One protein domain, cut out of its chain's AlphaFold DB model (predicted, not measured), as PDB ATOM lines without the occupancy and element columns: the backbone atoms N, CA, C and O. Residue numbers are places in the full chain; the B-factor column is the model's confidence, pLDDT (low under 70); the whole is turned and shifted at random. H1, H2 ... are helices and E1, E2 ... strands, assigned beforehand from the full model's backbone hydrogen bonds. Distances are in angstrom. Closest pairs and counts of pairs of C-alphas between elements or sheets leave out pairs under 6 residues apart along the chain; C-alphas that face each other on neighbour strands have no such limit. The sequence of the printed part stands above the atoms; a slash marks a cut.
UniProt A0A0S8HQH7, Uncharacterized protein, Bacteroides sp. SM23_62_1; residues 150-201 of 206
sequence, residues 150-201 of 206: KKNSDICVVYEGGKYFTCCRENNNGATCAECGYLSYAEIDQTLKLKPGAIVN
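AT A GLANCE: This is residues 150 to 201 of the 206 residues of an uncharacterized protein of Bacteroides sp. SM23_62_1 (UniProt A0A0S8HQH7). A small two-stranded hairpin, E1 and E2, makes one end of a loosely spread model, and a pair of helices, H2 with the shorter H3 set steeply to it, makes the other. The short helix H1 lies off to one side, apart from E1 and from both other helices, with loops joining the parts. The printed part has 52 residues with two named strands and three named helices, in the order E1, E2, H1, H2, H3; the sheet, in the order E1 - E2, is antiparallel, and the class is mixed, helices and strands. The whole is only just loose, close to compact, with a radius of gyration of the C-alphas of 12.1 A, and the C-alphas span 36 by 24 by 14 A.

IN THESE COORDINATES: Strand E1 is residues 157 to 160, 10.0 A from first to last C-alpha, and begins at C-alpha 157 at (129.096, -31.039, -20.185). Strand E2 is residues 163 to 166, 10.2 A long. Helix H1 is residues 174 to 178, 6.1 A long. Helix H2, the longest with 10 residues, is residues 183 to 192 and measures 14.5 A from C-alpha 183 at (137.613, -39.925, -9.862). Helix H3 is residues 196 to 201, 8.6 A long, and ends at C-alpha 201 at (127.713, -40.228, -1.318).

HOW THE PARTS SIT: E1 and E2 form a hairpin of antiparallel neighbour strands, with 154 degrees between their directions. C-alphas 157 and 166 face each other at 4.6 A. N 158 and O 165 are within hydrogen-bond range at 2.8 A, as are N 160 and O 163 at 3.0 A. H2 and H3 are both apart from the two strands. H2 touches H3, and their closest C-alphas, those of Thr 191 and Ala 198, are 5.0 A apart. These two helices run opposite ways at a steep tilt of 51 degrees, with centres 9.9 A apart. H1 touches no helix, and it is apart from E1, H2 and H3. In H1, H2 and H3 each O i to N i+4 pair is within hydrogen-bond range.

THE WHOLE: The two C-alphas farthest apart are those of Gly 162 and Pro 196, at 36.9 A. The first and last printed C-alphas, Lys 150 and Asn 201, are 18.7 A apart. The printed part has no cut. The links E1 to E2, H1 to H2 and H2 to H3 are tight, E2 to H1 is a short link of 7 residues, and no link is long. The mean pLDDT of the printed part is 89.3, and no printed residue is under 70.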
ATOM      1  N   LYS A 150     132.549 -45.785 -17.384       89.00
ATOM      2  CA  LYS A 150     132.263 -45.247 -18.720       89.00
ATOM      3  C   LYS A 150     133.022 -43.931 -18.942       89.00
ATOM      4  O   LYS A 150     132.745 -42.921 -18.296       89.00
ATOM      5  N   LYS A 151     133.973 -43.937 -19.881       87.00
ATOM      6  CA  LYS A 151     134.641 -42.728 -20.399       87.00
ATOM      7  C   LYS A 151     133.781 -42.088 -21.491       87.00
ATOM      8  O   LYS A 151     132.901 -42.749 -22.041       87.00
ATOM      9  N   ASN A 152     134.049 -40.822 -21.818       84.44
ATOM     10  CA  ASN A 152     133.307 -40.069 -22.839       84.44
ATOM     11  C   ASN A 152     131.787 -40.079 -22.591       84.44
ATOM     12  O   ASN A 152     130.989 -40.272 -23.504       84.44
ATOM     13  N   SER A 153     131.387 -39.921 -21.326       84.12
ATOM     14  CA  SER A 153     129.975 -39.817 -20.972       84.12
ATOM     15  C   SER A 153     129.380 -38.498 -21.472       84.12
ATOM     16  O   SER A 153     129.991 -37.438 -21.381       84.12
ATOM     17  N   ASP A 154     128.153 -38.589 -21.956       88.44
ATOM     18  CA  ASP A 154     127.257 -37.512 -22.373       88.44
ATOM     19  C   ASP A 154     126.528 -36.824 -21.206       88.44
ATOM     20  O   ASP A 154     125.830 -35.837 -21.408       88.44
ATOM     21  N   ILE A 155     126.708 -37.315 -19.977       90.00
ATOM     22  CA  ILE A 155     126.005 -36.821 -18.781       90.00
ATOM     23  C   ILE A 155     126.628 -35.535 -18.242       90.00
ATOM     24  O   ILE A 155     125.941 -34.708 -17.646       90.00
ATOM     25  N   CYS A 156     127.930 -35.354 -18.450       90.69
ATOM     26  CA  CYS A 156     128.632 -34.147 -18.040       90.69
ATOM     27  C   CYS A 156     128.989 -33.314 -19.259       90.69
ATOM     28  O   CYS A 156     129.520 -33.830 -20.242       90.69
ATOM     29  N   VAL A 157     128.737 -32.013 -19.161       92.31
ATOM     30  CA  VAL A 157     129.096 -31.039 -20.185       92.31
ATOM     31  C   VAL A 157     129.875 -29.914 -19.522       92.31
ATOM     32  O   VAL A 157     129.417 -29.310 -18.554       92.31
ATOM     33  N   VAL A 158     131.061 -29.634 -20.050       92.00
ATOM     34  CA  VAL A 158     131.905 -28.513 -19.644       92.00
ATOM     35  C   VAL A 158     131.736 -27.396 -20.661       92.00
ATOM     36  O   VAL A 158     131.822 -27.634 -21.863       92.00
ATOM     37  N   TYR A 159     131.531 -26.175 -20.178       92.25
ATOM     38  CA  TYR A 159     131.535 -24.975 -21.004       92.25
ATOM     39  C   TYR A 159     132.737 -24.101 -20.639       92.25
ATOM     40  O   TYR A 159     132.899 -23.713 -19.482       92.25
ATOM     41  N   GLU A 160     133.579 -23.790 -21.620       90.88
ATOM     42  CA  GLU A 160     134.731 -22.902 -21.458       90.88
ATOM     43  C   GLU A 160     134.952 -22.096 -22.739       90.88
ATOM     44  O   GLU A 160     134.990 -22.652 -23.835       90.88
ATOM     45  N   GLY A 161     135.097 -20.774 -22.608       91.12
ATOM     46  CA  GLY A 161     135.492 -19.906 -23.725       91.12
ATOM     47  C   GLY A 161     134.579 -19.983 -24.956       91.12
ATOM     48  O   GLY A 161     135.075 -19.931 -26.078       91.12
ATOM     49  N   GLY A 162     133.264 -20.152 -24.770       92.88
ATOM     50  CA  GLY A 162     132.308 -20.272 -25.881       92.88
ATOM     51  C   GLY A 162     132.191 -21.675 -26.482       92.88
ATOM     52  O   GLY A 162     131.439 -21.860 -27.434       92.88
ATOM     53  N   LYS A 163     132.913 -22.665 -25.947       92.75
ATOM     54  CA  LYS A 163     132.919 -24.045 -26.441       92.75
ATOM     55  C   LYS A 163     132.335 -25.002 -25.411       92.75
ATOM     56  O   LYS A 163     132.556 -24.846 -24.210       92.75
ATOM     57  N   TYR A 164     131.622 -26.007 -25.910       92.00
ATOM     58  CA  TYR A 164     131.099 -27.117 -25.121       92.00
ATOM     59  C   TYR A 164     131.956 -28.364 -25.333       92.00
ATOM     60  O   TYR A 164     132.303 -28.698 -26.465       92.00
ATOM     61  N   PHE A 165     132.242 -29.072 -24.246       90.31
ATOM     62  CA  PHE A 165     132.959 -30.343 -24.233       90.31
ATOM     63  C   PHE A 165     132.116 -31.373 -23.477       90.31
ATOM     64  O   PHE A 165     131.673 -31.107 -22.361       90.31
ATOM     65  N   THR A 166     131.877 -32.544 -24.063       89.38
ATOM     66  CA  THR A 166     131.198 -33.657 -23.377       89.38
ATOM     67  C   THR A 166     132.202 -34.430 -22.530       89.38
ATOM     68  O   THR A 166     133.332 -34.612 -22.954       89.38
ATOM     69  N   CYS A 167     131.829 -34.907 -21.345       88.19
ATOM     70  CA  CYS A 167     132.755 -35.449 -20.350       88.19
ATOM     71  C   CYS A 167     133.769 -34.387 -19.885       88.19
ATOM     72  O   CYS A 167     133.476 -33.622 -18.976       88.19
ATOM     73  N   CYS A 168     134.956 -34.289 -20.488       85.88
ATOM     74  CA  CYS A 168     135.992 -33.326 -20.096       85.88
ATOM     75  C   CYS A 168     136.623 -32.630 -21.312       85.88
ATOM     76  O   CYS A 168     136.217 -32.858 -22.445       85.88
ATOM     77  N   ARG A 169     137.625 -31.771 -21.072       82.38
ATOM     78  CA  ARG A 169     138.300 -30.975 -22.116       82.38
ATOM     79  C   ARG A 169     139.088 -31.818 -23.129       82.38
ATOM     80  O   ARG A 169     139.218 -31.399 -24.266       82.38
ATOM     81  N   GLU A 170     139.546 -33.004 -22.725       79.06
ATOM     82  CA  GLU A 170     140.234 -33.987 -23.584       79.06
ATOM     83  C   GLU A 170     139.337 -35.184 -23.921       79.06
ATOM     84  O   GLU A 170     139.779 -36.338 -23.979       79.06
ATOM     85  N   ASN A 171     138.037 -34.946 -24.074       72.56
ATOM     86  CA  ASN A 171     137.137 -36.005 -24.494       72.56
ATOM     87  C   ASN A 171     137.595 -36.624 -25.823       72.56
ATOM     88  O   ASN A 171     138.161 -35.966 -26.688       72.56
ATOM     89  N   ASN A 172     137.378 -37.930 -25.968       73.69
ATOM     90  CA  ASN A 172     137.805 -38.719 -27.128       73.69
ATOM     91  C   ASN A 172     139.328 -38.821 -27.347       73.69
ATOM     92  O   ASN A 172     139.753 -39.417 -28.334       73.69
ATOM     93  N   ASN A 173     140.160 -38.356 -26.411       80.62
ATOM     94  CA  ASN A 173     141.584 -38.681 -26.392       80.62
ATOM     95  C   ASN A 173     141.794 -40.017 -25.660       80.62
ATOM     96  O   ASN A 173     141.816 -40.068 -24.429       80.62
ATOM     97  N   GLY A 174     141.909 -41.117 -26.413       80.19
ATOM     98  CA  GLY A 174     142.003 -42.473 -25.858       80.19
ATOM     99  C   GLY A 174     143.149 -42.661 -24.857       80.19
ATOM    100  O   GLY A 174     142.946 -43.292 -23.818       80.19
ATOM    101  N   ALA A 175     144.313 -42.055 -25.115       80.81
ATOM    102  CA  ALA A 175     145.474 -42.133 -24.231       80.81
ATOM    103  C   ALA A 175     145.224 -41.392 -22.906       80.81
ATOM    104  O   ALA A 175     145.349 -41.978 -21.831       80.81
ATOM    105  N   THR A 176     144.758 -40.141 -22.968       82.62
ATOM    106  CA  THR A 176     144.429 -39.357 -21.763       82.62
ATOM    107  C   THR A 176     143.272 -39.980 -20.979       82.62
ATOM    108  O   THR A 176     143.285 -40.013 -19.748       82.62
ATOM    109  N   CYS A 177     142.271 -40.537 -21.668       85.19
ATOM    110  CA  CYS A 177     141.133 -41.203 -21.034       85.19
ATOM    111  C   CYS A 177     141.531 -42.494 -20.306       85.19
ATOM    112  O   CYS A 177     140.956 -42.796 -19.252       85.19
ATOM    113  N   ALA A 178     142.507 -43.239 -20.837       84.81
ATOM    114  CA  ALA A 178     143.029 -44.451 -20.208       84.81
ATOM    115  C   ALA A 178     143.679 -44.153 -18.848       84.81
ATOM    116  O   ALA A 178     143.542 -44.950 -17.922       84.81
ATOM    117  N   GLU A 179     144.289 -42.976 -18.698       85.06
ATOM    118  CA  GLU A 179     144.947 -42.539 -17.461       85.06
ATOM    119  C   GLU A 179     144.172 -41.497 -16.645       85.06
ATOM    120  O   GLU A 179     144.702 -40.947 -15.670       85.06
ATOM    121  N   CYS A 180     142.924 -41.236 -17.036       86.50
ATOM    122  CA  CYS A 180     142.078 -40.177 -16.502       86.50
ATOM    123  C   CYS A 180     142.065 -40.147 -14.967       86.50
ATOM    124  O   CYS A 180     141.681 -41.120 -14.314       86.50
ATOM    125  N   GLY A 181     142.440 -39.000 -14.395       88.12
ATOM    126  CA  GLY A 181     142.490 -38.789 -12.950       88.12
ATOM    127  C   GLY A 181     141.196 -38.263 -12.327       88.12
ATOM    128  O   GLY A 181     141.148 -38.002 -11.124       88.12
ATOM    129  N   TYR A 182     140.133 -38.119 -13.121       90.25
ATOM    130  CA  TYR A 182     138.832 -37.643 -12.657       90.25
ATOM    131  C   TYR A 182     138.038 -38.742 -11.966       90.25
ATOM    132  O   TYR A 182     137.149 -39.360 -12.556       90.25
ATOM    133  N   LEU A 183     138.330 -38.948 -10.682       94.50
ATOM    134  CA  LEU A 183     137.613 -39.925  -9.862       94.50
ATOM    135  C   LEU A 183     136.116 -39.598  -9.731       94.50
ATOM    136  O   LEU A 183     135.326 -40.506  -9.497       94.50
ATOM    137  N   SER A 184     135.694 -38.350  -9.962       93.69
ATOM    138  CA  SER A 184     134.271 -37.990 -10.033       93.69
ATOM    139  C   SER A 184     133.512 -38.704 -11.151       93.69
ATOM    140  O   SER A 184     132.366 -39.085 -10.933       93.69
ATOM    141  N   TYR A 185     134.128 -38.985 -12.307       93.38
ATOM    142  CA  TYR A 185     133.458 -39.772 -13.354       93.38
ATOM    143  C   TYR A 185     133.237 -41.220 -12.936       93.38
ATOM    144  O   TYR A 185     132.212 -41.799 -13.289       93.38
ATOM    145  N   ALA A 186     134.155 -41.789 -12.150       94.56
ATOM    146  CA  ALA A 186     133.936 -43.098 -11.555       94.56
ATOM    147  C   ALA A 186     132.763 -43.057 -10.558       94.56
ATOM    148  O   ALA A 186     131.924 -43.950 -10.576       94.56
ATOM    149  N   GLU A 187     132.635 -42.010  -9.737       95.62
ATOM    150  CA  GLU A 187     131.480 -41.853  -8.833       95.62
ATOM    151  C   GLU A 187     130.151 -41.734  -9.588       95.62
ATOM    152  O   GLU A 187     129.175 -42.399  -9.233       95.62
ATOM    153  N   ILE A 188     130.115 -40.922 -10.648       94.50
ATOM    154  CA  ILE A 188     128.922 -40.722 -11.480       94.50
ATOM    155  C   ILE A 188     128.518 -42.042 -12.140       94.50
ATOM    156  O   ILE A 188     127.374 -42.470 -12.001       94.50
ATOM    157  N   ASP A 189     129.458 -42.741 -12.781       95.50
ATOM    158  CA  ASP A 189     129.214 -44.048 -13.401       95.50
ATOM    159  C   ASP A 189     128.655 -45.070 -12.397       95.50
ATOM    160  O   ASP A 189     127.669 -45.754 -12.680       95.50
ATOM    161  N   GLN A 190     129.229 -45.147 -11.193       96.62
ATOM    162  CA  GLN A 190     128.745 -46.071 -10.164       96.62
ATOM    163  C   GLN A 190     127.380 -45.660  -9.590       96.62
ATOM    164  O   GLN A 190     126.584 -46.532  -9.235       96.62
ATOM    165  N   THR A 191     127.082 -44.362  -9.538       95.75
ATOM    166  CA  THR A 191     125.764 -43.843  -9.139       95.75
ATOM    167  C   THR A 191     124.696 -44.235 -10.155       95.75
ATOM    168  O   THR A 191     123.642 -44.737  -9.774       95.75
ATOM    169  N   LEU A 192     124.991 -44.109 -11.451       94.50
ATOM    170  CA  LEU A 192     124.089 -44.504 -12.540       94.50
ATOM    171  C   LEU A 192     123.869 -46.020 -12.597       94.50
ATOM    172  O   LEU A 192     122.795 -46.481 -12.967       94.50
ATOM    173  N   LYS A 193     124.862 -46.804 -12.162       95.50
ATOM    174  CA  LYS A 193     124.746 -48.257 -11.934       95.50
ATOM    175  C   LYS A 193     124.029 -48.609 -10.621       95.50
ATOM    176  O   LYS A 193     124.069 -49.766 -10.196       95.50
ATOM    177  N   LEU A 194     123.422 -47.620  -9.966       96.12
ATOM    178  CA  LEU A 194     122.653 -47.730  -8.729       96.12
ATOM    179  C   LEU A 194     123.416 -48.397  -7.578       96.12
ATOM    180  O   LEU A 194     122.839 -49.102  -6.749       96.12
ATOM    181  N   LYS A 195     124.739 -48.198  -7.503       96.12
ATOM    182  CA  LYS A 195     125.525 -48.728  -6.386       96.12
ATOM    183  C   LYS A 195     125.166 -47.956  -5.109       96.12
ATOM    184  O   LYS A 195     125.408 -46.748  -5.069       96.12
ATOM    185  N   PRO A 196     124.679 -48.616  -4.038       92.38
ATOM    186  CA  PRO A 196     124.154 -47.916  -2.860       92.38
ATOM    187  C   PRO A 196     125.148 -46.932  -2.235       92.38
ATOM    188  O   PRO A 196     124.805 -45.789  -1.956       92.38
ATOM    189  N   GLY A 197     126.413 -47.341  -2.085       90.12
ATOM    190  CA  GLY A 197     127.452 -46.478  -1.517       90.12
ATOM    191  C   GLY A 197     127.804 -45.258  -2.377       90.12
ATOM    192  O   GLY A 197     128.230 -44.246  -1.828       90.12
ATOM    193  N   ALA A 198     127.625 -45.339  -3.701       92.12
ATOM    194  CA  ALA A 198     127.818 -44.202  -4.601       92.12
ATOM    195  C   ALA A 198     126.624 -43.238  -4.518       92.12
ATOM    196  O   ALA A 198     126.834 -42.047  -4.320       92.12
ATOM    197  N   ILE A 199     125.387 -43.759  -4.521       93.94
ATOM    198  CA  ILE A 199     124.162 -42.956  -4.342       93.94
ATOM    199  C   ILE A 199     124.197 -42.181  -3.018       93.94
ATOM    200  O   ILE A 199     124.022 -40.966  -3.010       93.94
ATOM    201  N   VAL A 200     124.476 -42.861  -1.900       91.75
ATOM    202  CA  VAL A 200     124.534 -42.224  -0.570       91.75
ATOM    203  C   VAL A 200     125.584 -41.113  -0.523       91.75
ATOM    204  O   VAL A 200     125.391 -40.109   0.153       91.75
ATOM    205  N   ASN A 201     126.700 -41.272  -1.236       90.19
ATOM    206  CA  ASN A 201     127.713 -40.228  -1.318       90.19
ATOM    207  C   ASN A 201     127.312 -39.080  -2.249       90.19
ATOM    208  O   ASN A 201     127.602 -37.938  -1.910       90.19
TER     209      ASN A 201